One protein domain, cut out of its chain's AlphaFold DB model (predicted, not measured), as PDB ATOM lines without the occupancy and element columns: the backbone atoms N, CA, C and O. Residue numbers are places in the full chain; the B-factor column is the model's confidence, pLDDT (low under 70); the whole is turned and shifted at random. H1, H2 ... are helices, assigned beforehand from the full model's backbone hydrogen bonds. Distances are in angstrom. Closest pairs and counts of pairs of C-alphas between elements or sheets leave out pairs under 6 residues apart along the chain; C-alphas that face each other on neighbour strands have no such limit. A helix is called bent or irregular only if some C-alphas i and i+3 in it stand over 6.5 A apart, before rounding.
ATOM      1  N   THR A  34       1.887  32.976 -10.541       88.44
ATOM      2  CA  THR A  34       1.755  31.518 -10.421       88.44
ATOM      3  C   THR A  34       3.111  30.822 -10.337       88.44
ATOM      4  O   THR A  34       4.045  31.131 -11.073       88.44
ATOM      5  N   ARG A  35       3.213  29.815  -9.459       87.38
ATOM      6  CA  ARG A  35       4.396  28.935  -9.340       87.38
ATOM      7  C   ARG A  35       4.258  27.634 -10.127       87.38
ATOM      8  O   ARG A  35       5.135  26.774 -10.071       87.38
ATOM      9  N   GLN A  36       3.160  27.484 -10.865       87.00
ATOM     10  CA  GLN A  36       2.870  26.293 -11.662       87.00
ATOM     11  C   GLN A  36       3.985  25.963 -12.668       87.00
ATOM     12  O   GLN A  36       4.392  24.802 -12.704       87.00
ATOM     13  N   PRO A  37       4.552  26.935 -13.418       88.56
ATOM     14  CA  PRO A  37       5.605  26.635 -14.387       88.56
ATOM     15  C   PRO A  37       6.880  26.104 -13.727       88.56
ATOM     16  O   PRO A  37       7.472  25.149 -14.216       88.56
ATOM     17  N   GLN A  38       7.275  26.674 -12.583       85.94
ATOM     18  CA  GLN A  38       8.447  26.225 -11.822       85.94
ATOM     19  C   GLN A  38       8.252  24.802 -11.290       85.94
ATOM     20  O   GLN A  38       9.150  23.968 -11.390       85.94
ATOM     21  N   LEU A  39       7.061  24.516 -10.761       83.06
ATOM     22  CA  LEU A  39       6.716  23.205 -10.224       83.06
ATOM     23  C   LEU A  39       6.695  22.132 -11.324       83.06
ATOM     24  O   LEU A  39       7.290  21.072 -11.139       83.06
ATOM     25  N   ILE A  40       6.078  22.419 -12.477       88.81
ATOM     26  CA  ILE A  40       6.091  21.517 -13.638       88.81
ATOM     27  C   ILE A  40       7.526  21.311 -14.131       88.81
ATOM     28  O   ILE A  40       7.932  20.171 -14.332       88.81
ATOM     29  N   ALA A  41       8.301  22.387 -14.297       87.44
ATOM     30  CA  ALA A  41       9.664  22.307 -14.809       87.44
ATOM     31  C   ALA A  41      10.541  21.398 -13.941       87.44
ATOM     32  O   ALA A  41      11.144  20.464 -14.459       87.44
ATOM     33  N   ILE A  42      10.565  21.607 -12.620       86.69
ATOM     34  CA  ILE A  42      11.368  20.783 -11.706       86.69
ATOM     35  C   ILE A  42      10.899  19.323 -11.737       86.69
ATOM     36  O   ILE A  42      11.729  18.420 -11.874       86.69
ATOM     37  N   ALA A  43       9.588  19.076 -11.653       86.81
ATOM     38  CA  ALA A  43       9.039  17.721 -11.627       86.81
ATOM     39  C   ALA A  43       9.330  16.948 -12.925       86.81
ATOM     40  O   ALA A  43       9.771  15.803 -12.882       86.81
ATOM     41  N   VAL A  44       9.130  17.582 -14.084       90.19
ATOM     42  CA  VAL A  44       9.335  16.946 -15.391       90.19
ATOM     43  C   VAL A  44      10.821  16.766 -15.696       90.19
ATOM     44  O   VAL A  44      11.213  15.688 -16.131       90.19
ATOM     45  N   LEU A  45      11.669  17.770 -15.442       89.69
ATOM     46  CA  LEU A  45      13.110  17.674 -15.714       89.69
ATOM     47  C   LEU A  45      13.772  16.565 -14.893       89.69
ATOM     48  O   LEU A  45      14.535  15.764 -15.432       89.69
ATOM     49  N   THR A  46      13.465  16.496 -13.597       83.94
ATOM     50  CA  THR A  46      14.023  15.456 -12.717       83.94
ATOM     51  C   THR A  46      13.510  14.064 -13.086       83.94
ATOM     52  O   THR A  46      14.290  13.111 -13.096       83.94
ATOM     53  N   TRP A  47      12.239  13.939 -13.475       92.25
ATOM     54  CA  TRP A  47      11.681  12.684 -13.976       92.25
ATOM     55  C   TRP A  47      12.314  12.241 -15.298       92.25
ATOM     56  O   TRP A  47      12.712  11.085 -15.421       92.25
ATOM     57  N   LEU A  48      12.486  13.148 -16.265       92.31
ATOM     58  CA  LEU A  48      13.157  12.843 -17.532       92.31
ATOM     59  C   LEU A  48      14.600  12.389 -17.303       92.31
ATOM     60  O   LEU A  48      15.027  11.399 -17.893       92.31
ATOM     61  N   ALA A  49      15.335  13.053 -16.407       84.56
ATOM     62  CA  ALA A  49      16.678  12.626 -16.029       84.56
ATOM     63  C   ALA A  49      16.684  11.205 -15.434       84.56
ATOM     64  O   ALA A  49      17.557  10.400 -15.768       84.56
ATOM     65  N   ALA A  50      15.688  10.860 -14.607       85.69
ATOM     66  CA  ALA A  50      15.528   9.509 -14.073       85.69
ATOM     67  C   ALA A  50      15.225   8.480 -15.177       85.69
ATOM     68  O   ALA A  50      15.888   7.446 -15.237       85.69
ATOM     69  N   VAL A  51      14.292   8.773 -16.093       90.19
ATOM     70  CA  VAL A  51      13.965   7.910 -17.244       90.19
ATOM     71  C   VAL A  51      15.199   7.674 -18.115       90.19
ATOM     72  O   VAL A  51      15.522   6.528 -18.427       90.19
ATOM     73  N   VAL A  52      15.937   8.735 -18.458       89.00
ATOM     74  CA  VAL A  52      17.179   8.645 -19.240       89.00
ATOM     75  C   VAL A  52      18.215   7.785 -18.516       89.00
ATOM     76  O   VAL A  52      18.808   6.906 -19.134       89.00
ATOM     77  N   SER A  53      18.393   7.967 -17.206       84.00
ATOM     78  CA  SER A  53      19.300   7.143 -16.400       84.00
ATOM     79  C   SER A  53      18.929   5.652 -16.439       84.00
ATOM     80  O   SER A  53      19.801   4.801 -16.634       84.00
ATOM     81  N   VAL A  54      17.634   5.315 -16.347       86.69
ATOM     82  CA  VAL A  54      17.146   3.927 -16.460       86.69
ATOM     83  C   VAL A  54      17.389   3.360 -17.860       86.69
ATOM     84  O   VAL A  54      17.908   2.249 -17.986       86.69
ATOM     85  N   ILE A  55      17.093   4.126 -18.915       88.50
ATOM     86  CA  ILE A  55      17.340   3.713 -20.305       88.50
ATOM     87  C   ILE A  55      18.831   3.458 -20.530       88.50
ATOM     88  O   ILE A  55      19.199   2.402 -21.044       88.50
ATOM     89  N   LEU A  56      19.700   4.378 -20.100       81.06
ATOM     90  CA  LEU A  56      21.153   4.227 -20.199       81.06
ATOM     91  C   LEU A  56      21.646   2.992 -19.437       81.06
ATOM     92  O   LEU A  56      22.513   2.269 -19.929       81.06
ATOM     93  N   ARG A  57      21.071   2.703 -18.264       82.56
ATOM     94  CA  ARG A  57      21.407   1.518 -17.459       82.56
ATOM     95  C   ARG A  57      21.044   0.213 -18.174       82.56
ATOM     96  O   ARG A  57      21.873  -0.700 -18.212       82.56
ATOM     97  N   ILE A  58      19.856   0.134 -18.776       84.69
ATOM     98  CA  ILE A  58      19.410  -1.034 -19.556       84.69
ATOM     99  C   ILE A  58      20.250  -1.171 -20.832       84.69
ATOM    100  O   ILE A  58      20.747  -2.256 -21.137       84.69
ATOM    101  N   PHE A  59      20.475  -0.064 -21.546       83.94
ATOM    102  CA  PHE A  59      21.270  -0.030 -22.771       83.94
ATOM    103  C   PHE A  59      22.707  -0.498 -22.527       83.94
ATOM    104  O   PHE A  59      23.184  -1.391 -23.225       83.94
ATOM    105  N   ARG A  60      23.371   0.008 -21.477       78.19
ATOM    106  CA  ARG A  60      24.712  -0.438 -21.064       78.19
ATOM    107  C   ARG A  60      24.776  -1.954 -20.879       78.19
ATOM    108  O   ARG A  60      25.758  -2.579 -21.278       78.19
ATOM    109  N   ARG A  61      23.769  -2.553 -20.238       75.69
ATOM    110  CA  ARG A  61      23.738  -4.004 -19.998       75.69
ATOM    111  C   ARG A  61      23.499  -4.794 -21.274       75.69
ATOM    112  O   ARG A  61      24.179  -5.799 -21.471       75.69
ATOM    113  N   LYS A  62      22.625  -4.299 -22.152       79.31
ATOM    114  CA  LYS A  62      22.385  -4.890 -23.471       79.31
ATOM    115  C   LYS A  62      23.653  -4.883 -24.329       79.31
ATOM    116  O   LYS A  62      23.991  -5.907 -24.902       79.31
ATOM    117  N   VAL A  63      24.405  -3.778 -24.341       79.06
ATOM    118  CA  VAL A  63      25.692  -3.669 -25.058       79.06
ATOM    119  C   VAL A  63      26.743  -4.640 -24.509       79.06
ATOM    120  O   VAL A  63      27.533  -5.188 -25.268       79.06
ATOM    121  N   ARG A  64      26.751  -4.890 -23.194       76.50
ATOM    122  CA  ARG A  64      27.672  -5.847 -22.560       76.50
ATOM    123  C   ARG A  64      27.199  -7.307 -22.624       76.50
ATOM    124  O   ARG A  64      27.870  -8.147 -22.038       76.50
ATOM    125  N   ASN A  65      26.068  -7.606 -23.279       80.31
ATOM    126  CA  ASN A  65      25.402  -8.920 -23.251       80.31
ATOM    127  C   ASN A  65      25.231  -9.487 -21.829       80.31
ATOM    128  O   ASN A  65      25.225 -10.697 -21.612       80.31
ATOM    129  N   ASN A  66      25.074  -8.601 -20.843       70.25
ATOM    130  CA  ASN A  66      24.846  -9.008 -19.469       70.25
ATOM    131  C   ASN A  66      23.349  -9.295 -19.278       70.25
ATOM    132  O   ASN A  66      22.533  -8.442 -19.647       70.25
ATOM    133  N   PRO A  67      22.967 -10.419 -18.646       74.06
ATOM    134  CA  PRO A  67      21.568 -10.693 -18.338       74.06
ATOM    135  C   PRO A  67      20.958  -9.597 -17.445       74.06
ATOM    136  O   PRO A  67      21.666  -8.901 -16.703       74.06
ATOM    137  N   ILE A  68      19.639  -9.421 -17.564       73.50
ATOM    138  CA  ILE A  68      18.834  -8.487 -16.766       73.50
ATOM    139  C   ILE A  68      18.488  -9.195 -15.455       73.50
ATOM    140  O   ILE A  68      17.796 -10.212 -15.472       73.50
ATOM    141  N   TRP A  69      18.988  -8.684 -14.332       68.44
ATOM    142  CA  TRP A  69      18.773  -9.284 -13.015       68.44
ATOM    143  C   TRP A  69      17.601  -8.604 -12.310       68.44
ATOM    144  O   TRP A  69      17.081  -7.594 -12.787       68.44
ATOM    145  N   LEU A  70      17.170  -9.136 -11.160       69.06
ATOM    146  CA  LEU A  70      16.046  -8.545 -10.428       69.06
ATOM    147  C   LEU A  70      16.281  -7.079 -10.047       69.06
ATOM    148  O   LEU A  70      15.316  -6.336 -10.093       69.06
ATOM    149  N   ASP A  71      17.511  -6.625  -9.782       63.47
ATOM    150  CA  ASP A  71      17.824  -5.203  -9.523       63.47
ATOM    151  C   ASP A  71      17.357  -4.269 -10.659       63.47
ATOM    152  O   ASP A  71      16.778  -3.206 -10.424       63.47
ATOM    153  N   GLU A  72      17.524  -4.702 -11.908       80.12
ATOM    154  CA  GLU A  72      17.013  -3.978 -13.068       80.12
ATOM    155  C   GLU A  72      15.485  -4.019 -13.137       80.12
ATOM    156  O   GLU A  72      14.853  -3.029 -13.496       80.12
ATOM    157  N   TRP A  73      14.867  -5.130 -12.744       79.88
ATOM    158  CA  TRP A  73      13.414  -5.197 -12.621       79.88
ATOM    159  C   TRP A  73      12.888  -4.297 -11.503       79.88
ATOM    160  O   TRP A  73      11.832  -3.703 -11.680       79.88
ATOM    161  N   VAL A  74      13.627  -4.106 -10.403       75.75
ATOM    162  CA  VAL A  74      13.254  -3.168  -9.331       75.75
ATOM    163  C   VAL A  74      13.240  -1.738  -9.838       75.75
ATOM    164  O   VAL A  74      12.286  -1.012  -9.578       75.75
ATOM    165  N   ILE A  75      14.288  -1.312 -10.551       80.00
ATOM    166  CA  ILE A  75      14.357   0.070 -11.040       80.00
ATOM    167  C   ILE A  75      13.327   0.327 -12.146       80.00
ATOM    168  O   ILE A  75      12.772   1.420 -12.237       80.00
ATOM    169  N   ILE A  76      13.008  -0.695 -12.944       83.56
ATOM    170  CA  ILE A  76      11.903  -0.645 -13.904       83.56
ATOM    171  C   ILE A  76      10.556  -0.601 -13.171       83.56
ATOM    172  O   ILE A  76       9.686   0.167 -13.566       83.56
ATOM    173  N   ALA A  77      10.383  -1.363 -12.089       82.75
ATOM    174  CA  ALA A  77       9.153  -1.407 -11.300       82.75
ATOM    175  C   ALA A  77       8.944  -0.157 -10.429       82.75
ATOM    176  O   ALA A  77       7.801   0.206 -10.158       82.75
ATOM    177  N   SER A  78      10.010   0.535 -10.015       81.38
ATOM    178  CA  SER A  78       9.929   1.789  -9.255       81.38
ATOM    179  C   SER A  78       9.600   2.995 -10.139       81.38
ATOM    180  O   SER A  78       8.980   3.954  -9.673       81.38
ATOM    181  N   LEU A  79       9.942   2.941 -11.431       86.44
ATOM    182  CA  LEU A  79       9.680   4.016 -12.385       86.44
ATOM    183  C   LEU A  79       8.178   4.352 -12.535       86.44
ATOM    184  O   LEU A  79       7.856   5.541 -12.545       86.44
ATOM    185  N   PRO A  80       7.234   3.389 -12.577       88.75
ATOM    186  CA  PRO A  80       5.800   3.656 -12.485       88.75
ATOM    187  C   PRO A  80       5.385   4.438 -11.238       88.75
ATOM    188  O   PRO A  80       4.577   5.353 -11.358       88.75
ATOM    189  N   PHE A  81       5.956   4.149 -10.063       86.06
ATOM    190  CA  PHE A  81       5.652   4.901  -8.837       86.06
ATOM    191  C   PHE A  81       6.159   6.343  -8.931       86.06
ATOM    192  O   PHE A  81       5.423   7.279  -8.625       86.06
ATOM    193  N   ALA A  82       7.381   6.543  -9.433       85.88
ATOM    194  CA  ALA A  82       7.924   7.878  -9.689       85.88
ATOM    195  C   ALA A  82       7.102   8.644 -10.741       85.88
ATOM    196  O   ALA A  82       6.857   9.842 -10.607       85.88
ATOM    197  N   THR A  83       6.622   7.945 -11.768       87.56
ATOM    198  CA  THR A  83       5.761   8.511 -12.811       87.56
ATOM    199  C   THR A  83       4.401   8.900 -12.235       87.56
ATOM    200  O   THR A  83       3.950  10.021 -12.442       87.56
ATOM    201  N   ALA A  84       3.776   8.037 -11.431       87.12
ATOM    202  CA  ALA A  84       2.521   8.337 -10.748       87.12
ATOM    203  C   ALA A  84       2.643   9.569  -9.836       87.12
ATOM    204  O   ALA A  84       1.745  10.409  -9.809       87.12
ATOM    205  N   LEU A  85       3.776   9.737  -9.146       84.62
ATOM    206  CA  LEU A  85       4.069  10.938  -8.357       84.62
ATOM    207  C   LEU A  85       4.126  12.202  -9.225       84.62
ATOM    208  O   LEU A  85       3.491  13.204  -8.906       84.62
ATOM    209  N   VAL A  86       4.841  12.157 -10.347       88.75
ATOM    210  CA  VAL A  86       5.007  13.320 -11.231       88.75
ATOM    211  C   VAL A  86       3.692  13.681 -11.912       88.75
ATOM    212  O   VAL A  86       3.314  14.849 -11.927       88.75
ATOM    213  N   PHE A  87       2.946  12.700 -12.418       88.12
ATOM    214  CA  PHE A  87       1.656  12.938 -13.066       88.12
ATOM    215  C   PHE A  87       0.564  13.355 -12.073       88.12
ATOM    216  O   PHE A  87      -0.265  14.203 -12.404       88.12
ATOM    217  N   SER A  88       0.569  12.831 -10.844       86.19
ATOM    218  CA  SER A  88      -0.364  13.291  -9.806       86.19
ATOM    219  C   SER A  88      -0.064  14.725  -9.366       86.19
ATOM    220  O   SER A  88      -0.996  15.506  -9.194       86.19
ATOM    221  N   LEU A  89       1.210  15.111  -9.252       85.25
ATOM    222  CA  LEU A  89       1.609  16.459  -8.857       85.25
ATOM    223  C   LEU A  89       1.468  17.475 -10.006       85.25
ATOM    224  O   LEU A  89       0.739  18.458  -9.876       85.25
ATOM    225  N   ALA A  90       2.151  17.239 -11.129       87.38
ATOM    226  CA  ALA A  90       2.249  18.157 -12.264       87.38
ATOM    227  C   ALA A  90       1.057  18.069 -13.231       87.38
ATOM    228  O   ALA A  90       0.733  19.058 -13.878       87.38
ATOM    229  N   GLY A  91       0.396  16.914 -13.329       86.75
ATOM    230  CA  GLY A  91      -0.819  16.748 -14.128       86.75
ATOM    231  C   GLY A  91      -2.058  17.104 -13.312       86.75
ATOM    232  O   GLY A  91      -2.649  18.171 -13.481       86.75
ATOM    233  N   TYR A  92      -2.437  16.222 -12.387       88.19
ATOM    234  CA  TYR A  92      -3.672  16.377 -11.618       88.19
ATOM    235  C   TYR A  92      -3.625  17.588 -10.670       88.19
ATOM    236  O   TYR A  92      -4.492  18.458 -10.755       88.19
ATOM    237  N   GLY A  93      -2.595  17.713  -9.830       84.81
ATOM    238  CA  GLY A  93      -2.462  18.802  -8.859       84.81
ATOM    239  C   GLY A  93      -2.483  20.182  -9.516       84.81
ATOM    240  O   GLY A  93      -3.296  21.033  -9.153       84.81
ATOM    241  N   VAL A  94      -1.637  20.404 -10.527       88.81
ATOM    242  CA  VAL A  94      -1.576  21.690 -11.243       88.81
ATOM    243  C   VAL A  94      -2.877  21.991 -11.988       88.81
ATOM    244  O   VAL A  94      -3.350  23.128 -11.909       88.81
ATOM    245  N   SER A  95      -3.501  20.996 -12.636       87.19
ATOM    246  CA  SER A  95      -4.796  21.186 -13.318       87.19
ATOM    247  C   SER A  95      -5.903  21.641 -12.363       87.19
ATOM    248  O   SER A  95      -6.785  22.408 -12.744       87.19
ATOM    249  N   LYS A  96      -5.825  21.226 -11.092       86.56
ATOM    250  CA  LYS A  96      -6.757  21.620 -10.035       86.56
ATOM    251  C   LYS A  96      -6.369  22.918  -9.331       86.56
ATOM    252  O   LYS A  96      -7.128  23.380  -8.491       86.56
ATOM    253  N   GLY A  97      -5.251  23.549  -9.693       83.56
ATOM    254  CA  GLY A  97      -4.844  24.856  -9.173       83.56
ATOM    255  C   GLY A  97      -3.691  24.829  -8.169       83.56
ATOM    256  O   GLY A  97      -3.382  25.873  -7.594       83.56
ATOM    257  N   LEU A  98      -3.015  23.689  -7.972       84.44
ATOM    258  CA  LEU A  98      -1.773  23.633  -7.192       84.44
ATOM    259  C   LEU A  98      -0.764  24.630  -7.777       84.44
ATOM    260  O   LEU A  98      -0.512  24.614  -8.980       84.44
ATOM    261  N   GLY A  99      -0.208  25.502  -6.935       82.38
ATOM    262  CA  GLY A  99       0.739  26.547  -7.342       82.38
ATOM    263  C   GLY A  99       0.115  27.897  -7.726       82.38
ATOM    264  O   GLY A  99       0.865  28.798  -8.101       82.38
ATOM    265  N   ARG A 100      -1.214  28.061  -7.625       85.00
ATOM    266  CA  ARG A 100      -1.907  29.362  -7.711       85.00
ATOM    267  C   ARG A 100      -2.307  29.872  -6.328       85.00
ATOM    268  O   ARG A 100      -2.366  29.114  -5.361       85.00
ATOM    269  N   HIS A 101      -2.610  31.163  -6.244       84.50
ATOM    270  CA  HIS A 101      -3.105  31.779  -5.020       84.50
ATOM    271  C   HIS A 101      -4.472  31.228  -4.597       84.50
ATOM    272  O   HIS A 101      -5.370  31.064  -5.426       84.50
ATOM    273  N   LEU A 102      -4.643  31.034  -3.283       82.50
ATOM    274  CA  LEU A 102      -5.867  30.511  -2.664       82.50
ATOM    275  C   LEU A 102      -7.125  31.236  -3.153       82.50
ATOM    276  O   LEU A 102      -8.130  30.597  -3.415       82.50
ATOM    277  N   TRP A 103      -7.084  32.562  -3.292       82.38
ATOM    278  CA  TRP A 103      -8.243  33.378  -3.675       82.38
ATOM    279  C   TRP A 103      -8.753  33.109  -5.096       82.38
ATOM    280  O   TRP A 103      -9.954  33.195  -5.336       82.38
ATOM    281  N   VAL A 104      -7.869  32.715  -6.014       83.44
ATOM    282  CA  VAL A 104      -8.224  32.442  -7.415       83.44
ATOM    283  C   VAL A 104      -8.797  31.026  -7.561       83.44
ATOM    284  O   VAL A 104      -9.735  30.786  -8.328       83.44
ATOM    285  N   THR A 105      -8.286  30.070  -6.782       82.06
ATOM    286  CA  THR A 105      -8.598  28.647  -6.951       82.06
ATOM    287  C   THR A 105      -9.982  28.255  -6.425       82.06
ATOM    288  O   THR A 105     -10.480  28.789  -5.427       82.06
ATOM    289  N   ALA A 106     -10.634  27.310  -7.114       82.38
ATOM    290  CA  ALA A 106     -11.917  26.721  -6.713       82.38
ATOM    291  C   ALA A 106     -11.813  26.014  -5.343       82.38
ATOM    292  O   ALA A 106     -10.745  25.511  -5.018       82.38
ATOM    293  N   PRO A 107     -12.884  25.933  -4.532       76.88
ATOM    294  CA  PRO A 107     -12.865  25.204  -3.252       76.88
ATOM    295  C   PRO A 107     -12.378  23.748  -3.395       76.88
ATOM    296  O   PRO A 107     -11.626  23.250  -2.558       76.88
ATOM    297  N   GLU A 108     -12.714  23.096  -4.510       78.19
ATOM    298  CA  GLU A 108     -12.281  21.733  -4.851       78.19
ATOM    299  C   GLU A 108     -10.758  21.576  -4.985       78.19
ATOM    300  O   GLU A 108     -10.225  20.482  -4.785       78.19
ATOM    301  N   SER A 109     -10.029  22.662  -5.279       80.44
ATOM    302  CA  SER A 109      -8.571  22.626  -5.416       80.44
ATOM    303  C   SER A 109      -7.888  22.206  -4.123       80.44
ATOM    304  O   SER A 109      -6.852  21.555  -4.156       80.44
ATOM    305  N   LEU A 110      -8.450  22.587  -2.972       78.94
ATOM    306  CA  LEU A 110      -7.868  22.298  -1.663       78.94
ATOM    307  C   LEU A 110      -7.911  20.802  -1.356       78.94
ATOM    308  O   LEU A 110      -6.905  20.235  -0.929       78.94
ATOM    309  N   TYR A 111      -9.041  20.157  -1.651       82.44
ATOM    310  CA  TYR A 111      -9.187  18.708  -1.535       82.44
ATOM    311  C   TYR A 111      -8.248  17.979  -2.497       82.44
ATOM    312  O   TYR A 111      -7.553  17.050  -2.093       82.44
ATOM    313  N   ALA A 112      -8.156  18.440  -3.749       80.00
ATOM    314  CA  ALA A 112      -7.230  17.874  -4.724       80.00
ATOM    315  C   ALA A 112      -5.762  17.996  -4.276       80.00
ATOM    316  O   ALA A 112      -5.024  17.014  -4.345       80.00
ATOM    317  N   CYS A 113      -5.345  19.156  -3.760       80.44
ATOM    318  CA  CYS A 113      -4.004  19.363  -3.209       80.44
ATOM    319  C   CYS A 113      -3.715  18.420  -2.032       80.44
ATOM    320  O   CYS A 113      -2.655  17.799  -2.000       80.44
ATOM    321  N   ALA A 114      -4.655  18.278  -1.092       82.81
ATOM    322  CA  ALA A 114      -4.499  17.393   0.062       82.81
ATOM    323  C   ALA A 114      -4.373  15.917  -0.352       82.81
ATOM    324  O   ALA A 114      -3.500  15.212   0.151       82.81
ATOM    325  N   ILE A 115      -5.191  15.462  -1.308       83.81
ATOM    326  CA  ILE A 115      -5.131  14.096  -1.849       83.81
ATOM    327  C   ILE A 115      -3.783  13.839  -2.531       83.81
ATOM    328  O   ILE A 115      -3.150  12.820  -2.264       83.81
ATOM    329  N   VAL A 116      -3.307  14.767  -3.368       84.00
ATOM    330  CA  VAL A 116      -2.000  14.649  -4.038       84.00
ATOM    331  C   VAL A 116      -0.864  14.569  -3.021       84.00
ATOM    332  O   VAL A 116       0.005  13.703  -3.137       84.00
ATOM    333  N   MET A 117      -0.887  15.420  -1.991       80.62
ATOM    334  CA  MET A 117       0.098  15.369  -0.911       80.62
ATOM    335  C   MET A 117       0.050  14.021  -0.187       80.62
ATOM    336  O   MET A 117       1.090  13.392  -0.024       80.62
ATOM    337  N   LEU A 118      -1.135  13.523   0.171       83.50
ATOM    338  CA  LEU A 118      -1.287  12.238   0.856       83.50
ATOM    339  C   LEU A 118      -0.749  11.065   0.025       83.50
ATOM    340  O   LEU A 118       0.045  10.271   0.528       83.50
ATOM    341  N   ILE A 119      -1.132  10.985  -1.254       83.62
ATOM    342  CA  ILE A 119      -0.638   9.956  -2.180       83.62
ATOM    343  C   ILE A 119       0.890  10.007  -2.246       83.62
ATOM    344  O   ILE A 119       1.546   8.967  -2.173       83.62
ATOM    345  N   SER A 120       1.465  11.213  -2.319       78.81
ATOM    346  CA  SER A 120       2.915  11.371  -2.406       78.81
ATOM    347  C   SER A 120       3.666  10.894  -1.162       78.81
ATOM    348  O   SER A 120       4.703  10.241  -1.285       78.81
ATOM    349  N   GLN A 121       3.105  11.138   0.025       80.56
ATOM    350  CA  GLN A 121       3.700  10.743   1.302       80.56
ATOM    351  C   GLN A 121       3.634   9.234   1.551       80.56
ATOM    352  O   GLN A 121       4.483   8.705   2.258       80.56
ATOM    353  N   ILE A 122       2.658   8.528   0.969       85.12
ATOM    354  CA  ILE A 122       2.536   7.067   1.101       85.12
ATOM    355  C   ILE A 122       3.378   6.349   0.042       85.12
ATOM    356  O   ILE A 122       4.066   5.376   0.346       85.12
ATOM    357  N   ALA A 123       3.359   6.826  -1.204       81.75
ATOM    358  CA  ALA A 123       4.049   6.158  -2.306       81.75
ATOM    359  C   ALA A 123       5.578   6.135  -2.126       81.75
ATOM    360  O   ALA A 123       6.218   5.129  -2.438       81.75
ATOM    361  N   TYR A 124       6.165   7.211  -1.592       80.56
ATOM    362  CA  TYR A 124       7.610   7.314  -1.371       80.56
ATOM    363  C   TYR A 124       8.178   6.254  -0.398       80.56
ATOM    364  O   TYR A 124       9.056   5.493  -0.815       80.56
ATOM    365  N   PRO A 125       7.704   6.120   0.859       81.69
ATOM    366  CA  PRO A 125       8.225   5.115   1.785       81.69
ATOM    367  C   PRO A 125       7.944   3.687   1.314       81.69
ATOM    368  O   PRO A 125       8.792   2.818   1.499       81.69
ATOM    369  N   VAL A 126       6.809   3.439   0.651       85.50
ATOM    370  CA  VAL A 126       6.506   2.123   0.065       85.50
ATOM    371  C   VAL A 126       7.555   1.741  -0.979       85.50
ATOM    372  O   VAL A 126       8.098   0.638  -0.924       85.50
ATOM    373  N   ALA A 127       7.912   2.658  -1.882       82.19
ATOM    374  CA  ALA A 127       8.958   2.417  -2.872       82.19
ATOM    375  C   ALA A 127      10.324   2.130  -2.218       82.19
ATOM    376  O   ALA A 127      11.027   1.209  -2.632       82.19
ATOM    377  N   VAL A 128      10.683   2.867  -1.163       80.56
ATOM    378  CA  VAL A 128      11.937   2.663  -0.416       80.56
ATOM    379  C   VAL A 128      11.971   1.294   0.274       80.56
ATOM    380  O   VAL A 128      12.976   0.588   0.176       80.56
ATOM    381  N   ILE A 129      10.882   0.888   0.931       83.00
ATOM    382  CA  ILE A 129      10.778  -0.417   1.603       83.00
ATOM    383  C   ILE A 129      10.926  -1.553   0.590       83.00
ATOM    384  O   ILE A 129      11.682  -2.494   0.836       83.00
ATOM    385  N   LEU A 130      10.260  -1.446  -0.563       81.75
ATOM    386  CA  LEU A 130      10.362  -2.440  -1.631       81.75
ATOM    387  C   LEU A 130      11.807  -2.600  -2.110       81.75
ATOM    388  O   LEU A 130      12.283  -3.727  -2.198       81.75
ATOM    389  N   VAL A 131      12.530  -1.497  -2.338       80.50
ATOM    390  CA  VAL A 131      13.945  -1.531  -2.748       80.50
ATOM    391  C   VAL A 131      14.817  -2.232  -1.705       80.50
ATOM    392  O   VAL A 131      15.648  -3.062  -2.067       80.50
ATOM    393  N   ILE A 132      14.629  -1.935  -0.415       78.00
ATOM    394  CA  ILE A 132      15.410  -2.563   0.663       78.00
ATOM    395  C   ILE A 132      15.116  -4.065   0.740       78.00
ATOM    396  O   ILE A 132      16.051  -4.856   0.875       78.00
ATOM    397  N   ALA A 133      13.845  -4.456   0.625       79.19
ATOM    398  CA  ALA A 133      13.407  -5.838   0.782       79.19
ATOM    399  C   ALA A 133      13.967  -6.779  -0.297       79.19
ATOM    400  O   ALA A 133      14.241  -7.939  -0.004       79.19
ATOM    401  N   ILE A 134      14.165  -6.299  -1.530       79.62
ATOM    402  CA  ILE A 134      14.544  -7.141  -2.683       79.62
ATOM    403  C   ILE A 134      15.958  -6.863  -3.226       79.62
ATOM    404  O   ILE A 134      16.319  -7.333  -4.304       79.62
ATOM    405  N   ARG A 135      16.789  -6.129  -2.470       79.25
ATOM    406  CA  ARG A 135      18.145  -5.700  -2.880       79.25
ATOM    407  C   ARG A 135      19.163  -6.830  -3.096       79.25
ATOM    408  O   ARG A 135      20.191  -6.611  -3.737       79.25
ATOM    409  N   CYS A 136      18.925  -8.005  -2.513       82.12
ATOM    410  CA  CYS A 136      19.811  -9.165  -2.620       82.12
ATOM    411  C   CYS A 136      19.173 -10.248  -3.486       82.12
ATOM    412  O   CYS A 136      17.954 -10.429  -3.493       82.12
ATOM    413  N   GLN A 137      20.019 -10.955  -4.232       80.00
ATOM    414  CA  GLN A 137      19.628 -12.056  -5.096       80.00
ATOM    415  C   GLN A 137      20.346 -13.331  -4.669       80.00
ATOM    416  O   GLN A 137      21.580 -13.350  -4.711       80.00
ATOM    417  N   PRO A 138      19.604 -14.387  -4.285       79.69
ATOM    418  CA  PRO A 138      18.145 -14.456  -4.063       79.69
ATOM    419  C   PRO A 138      17.672 -13.656  -2.826       79.69
ATOM    420  O   PRO A 138      18.459 -13.386  -1.924       79.69
ATOM    421  N   VAL A 139      16.382 -13.292  -2.751       79.81
ATOM    422  CA  VAL A 139      15.836 -12.420  -1.675       79.81
ATOM    423  C   VAL A 139      16.052 -13.003  -0.274       79.81
ATOM    424  O   VAL A 139      16.370 -12.268   0.658       79.81
ATOM    425  N   TYR A 140      15.956 -14.329  -0.116       78.81
ATOM    426  CA  TYR A 140      16.199 -14.979   1.176       78.81
ATOM    427  C   TYR A 140      17.643 -14.801   1.670       78.81
ATOM    428  O   TYR A 140      17.878 -14.881   2.873       78.81
ATOM    429  N   ALA A 141      18.604 -14.526   0.776       76.81
ATOM    430  CA  ALA A 141      20.001 -14.326   1.147       76.81
ATOM    431  C   ALA A 141      20.184 -13.108   2.060       76.81
ATOM    432  O   ALA A 141      21.090 -13.102   2.882       76.81
ATOM    433  N   PHE A 142      19.295 -12.111   1.973       77.12
ATOM    434  CA  PHE A 142      19.285 -10.992   2.915       77.12
ATOM    435  C   PHE A 142      19.081 -11.463   4.363       77.12
ATOM    436  O   PHE A 142      19.791 -11.020   5.258       77.12
ATOM    437  N   TRP A 143      18.143 -12.386   4.585       75.38
ATOM    438  CA  TRP A 143      17.863 -12.938   5.912       75.38
ATOM    439  C   TRP A 143      18.909 -13.971   6.333       75.38
ATOM    440  O   TRP A 143      19.295 -14.012   7.495       75.38
ATOM    441  N   ALA A 144      19.419 -14.757   5.380       75.06
ATOM    442  CA  ALA A 144      20.458 -15.754   5.634       75.06
ATOM    443  C   ALA A 144      21.806 -15.131   6.049       75.06
ATOM    444  O   ALA A 144      22.586 -15.782   6.731       75.06
ATOM    445  N   GLN A 145      22.070 -13.866   5.698       70.00
ATOM    446  CA  GLN A 145      23.228 -13.107   6.205       70.00
ATOM    447  C   GLN A 145      23.165 -12.840   7.715       70.00
ATOM    448  O   GLN A 145      24.190 -12.537   8.318       70.00
ATOM    449  N   LEU A 146      21.976 -12.917   8.315       71.31
ATOM    450  CA  LEU A 146      21.761 -12.666   9.739       71.31
ATOM    451  C   LEU A 146      21.772 -13.960  10.573       71.31
ATOM    452  O   LEU A 146      21.771 -13.892  11.800       71.31
ATOM    453  N   ASP A 147      21.767 -15.129   9.923       72.69
ATOM    454  CA  ASP A 147      21.766 -16.434  10.583       72.69
ATOM    455  C   ASP A 147      23.203 -16.876  10.901       72.69
ATOM    456  O   ASP A 147      23.966 -17.295  10.028       72.69
ATOM    457  N   THR A 148      23.580 -16.795  12.179       67.75
ATOM    458  CA  THR A 148      24.888 -17.248  12.675       67.75
ATOM    459  C   THR A 148      25.008 -18.772  12.749       67.75
ATOM    460  O   THR A 148      26.120 -19.288  12.839       67.75
ATOM    461  N   GLY A 149      23.891 -19.508  12.692       74.19
ATOM    462  CA  GLY A 149      23.869 -20.969  12.758       74.19
ATOM    463  C   GLY A 149      24.117 -21.656  11.414       74.19
ATOM    464  O   GLY A 149      24.531 -22.817  11.391       74.19
ATOM    465  N   LYS A 150      23.875 -20.964  10.292       73.19
ATOM    466  CA  LYS A 150      24.056 -21.486   8.925       73.19
ATOM    467  C   LYS A 150      24.610 -20.404   7.988       73.19
ATOM    468  O   LYS A 150      23.865 -19.880   7.155       73.19
ATOM    469  N   PRO A 151      25.911 -20.081   8.077       71.31
ATOM    470  CA  PRO A 151      26.506 -19.076   7.209       71.31
ATOM    471  C   PRO A 151      26.420 -19.520   5.743       71.31
ATOM    472  O   PRO A 151      26.921 -20.577   5.356       71.31
ATOM    473  N   VAL A 152      25.774 -18.702   4.914       71.50
ATOM    474  CA  VAL A 152      25.760 -18.880   3.458       71.50
ATOM    475  C   VAL A 152      27.114 -18.457   2.871       71.50
ATOM    476  O   VAL A 152      27.592 -17.368   3.199       71.50
ATOM    477  N   PRO A 153      27.731 -19.262   1.983       74.75
ATOM    478  CA  PRO A 153      28.966 -18.881   1.302       74.75
ATOM    479  C   PRO A 153      28.803 -17.554   0.551       74.75
ATOM    480  O   PRO A 153      27.799 -17.359  -0.138       74.75
ATOM    481  N   LEU A 154      29.796 -16.664   0.660       69.31
ATOM    482  CA  LEU A 154      29.799 -15.326   0.043       69.31
ATOM    483  C   LEU A 154      29.615 -15.363  -1.485       69.31
ATOM    484  O   LEU A 154      29.036 -14.442  -2.049       69.31
ATOM    485  N   ASP A 155      30.030 -16.449  -2.138       73.25
ATOM    486  CA  ASP A 155      29.931 -16.620  -3.595       73.25
ATOM    487  C   ASP A 155      28.524 -17.032  -4.073       73.25
ATOM    488  O   ASP A 155      28.243 -17.035  -5.271       73.25
ATOM    489  N   SER A 156      27.628 -17.395  -3.147       76.25
ATOM    490  CA  SER A 156      26.291 -17.931  -3.449       76.25
ATOM    491  C   SER A 156      25.222 -16.843  -3.629       76.25
ATOM    492  O   SER A 156      24.127 -17.108  -4.126       76.25
ATOM    493  N   TYR A 157      25.514 -15.601  -3.237       74.94
ATOM    494  CA  TYR A 157      24.567 -14.495  -3.323       74.94
ATOM    495  C   TYR A 157      25.232 -13.221  -3.827       74.94
ATOM    496  O   TYR A 157      26.388 -12.933  -3.538       74.94
ATOM    497  N   ASN A 158      24.471 -12.414  -4.562       76.75
ATOM    498  CA  ASN A 158      24.940 -11.124  -5.048       76.75
ATOM    499  C   ASN A 158      23.974 -10.025  -4.599       76.75
ATOM    500  O   ASN A 158      22.787 -10.041  -4.939       76.75
ATOM    501  N   CYS A 159      24.475  -9.059  -3.831       78.94
ATOM    502  CA  CYS A 159      23.720  -7.871  -3.438       78.94
ATOM    503  C   CYS A 159      24.230  -6.688  -4.263       78.94
ATOM    504  O   CYS A 159      25.324  -6.178  -4.036       78.94
ATOM    505  N   HIS A 160      23.437  -6.267  -5.248       71.75
ATOM    506  CA  HIS A 160      23.863  -5.272  -6.235       71.75
ATOM    507  C   HIS A 160      24.027  -3.870  -5.634       71.75
ATOM    508  O   HIS A 160      24.849  -3.076  -6.091       71.75
ATOM    509  N   ILE A 161      23.243  -3.574  -4.595       75.69
ATOM    510  CA  ILE A 161      23.255  -2.292  -3.901       75.69
ATOM    511  C   ILE A 161      24.023  -2.468  -2.589       75.69
ATOM    512  O   ILE A 161      23.489  -3.073  -1.651       75.69
ATOM    513  N   PRO A 162      25.254  -1.936  -2.477       75.94
ATOM    514  CA  PRO A 162      25.979  -2.012  -1.227       75.94
ATOM    515  C   PRO A 162      25.243  -1.175  -0.168       75.94
ATOM    516  O   PRO A 162      24.879  -0.022  -0.428       75.94
TER     517      PRO A 162
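This is residues 34 to 162 of the 331 residues of an uncharacterized protein of Pochonia chlamydosporia 170 (UniProt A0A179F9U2). Three long helices, with H1 the longest by residues, lie side by side in one thin, flat layer, H2 between H1 and H3 and each running opposite to the one before; H1 and H2 come closest near the first residues of H1 and spread away from each other toward its last ones. Beyond the last residues of H3 the chain forms a small, loosely made head from the short helix H4 and the unnamed stretch 145 to 162, in which the loop of residues 146 to 151 sticks out, while the long link of residues 96 to 107 turns round at the other end of the layer. The printed part has 129 residues, with four named helices in the order H1, H2, H3, H4 and no named strand, and its class is all helix. The whole is loose, with a radius of gyration of the C-alphas of 20.0 A, and flat, spanning 64 by 38 by 16 A.

H1 is the longest helix, residues 36 to 63, with 28 residues and 40.0 A from first to last C-alpha. It begins at C-alpha 36, (2.870, 26.293, -11.662), and ends at C-alpha 63, (25.692, -3.669, -25.058). H2, residues 70 to 95, measures 36.4 A; it is neither bent nor irregular, but only just: C-alphas 77 and 80 are 6.2 A apart. H3, residues 108 to 133, measures 38.1 A, and it too is neither bent nor irregular, but only just, with C-alphas 122 and 125 6.1 A apart. H4 is short, residues 140 to 144, with 6.2 A from C-alpha 140 to C-alpha 144 at (20.458, -15.754, 5.634).

H1 and H2 touch, with 14 pairs of C-alphas within 8 A. Their closest C-alphas are those of Ile 40 and Ala 90, 5.3 A apart. They run opposite ways at a shallow tilt of 18 degrees and form a helical hairpin, and their centres are 10.9 A apart. H2 also touches H3, with 15 pairs of C-alphas within 8 A, and the closest C-alphas are those of Gly 93 and Cys 113, 5.9 A apart. These two form a second helical hairpin, running opposite ways at a shallow tilt of 9 degrees, with 10.8 A from centre to centre. H1 and H3 are apart. H4 touches no helix: it is apart from H1 and H2, and only just apart from H3, with their closest C-alphas 8.1 A apart. Residues 136 to 137, in the link between H3 and H4, pair with residues 158 to 159, antiparallel, in a pairing too short to make named strands. In H1 and H4 every pair of O i and N i+4 is within hydrogen-bond range; in H2 this holds for 18 of 22 pairs and in H3 for 21 of 22.

The two C-alphas farthest apart in the domain are those of Val 104 and Gly 149, 65.5 A, one in the link between H2 and H3 and the other in the stretch that stands free, residues 146 to 151. From Thr 34 to Pro 162, the first and last printed residues, the C-alphas are 42.4 A apart. The printed part has no cut. The link from H2 to H3 is long, with 12 residues; those from H1 to H2 and from H3 to H4 are short, with 6 residues each. The mean pLDDT of the printed part is 81.3, and the model's confidence is under 70 at five residues: 69 to 71, 148 and 154.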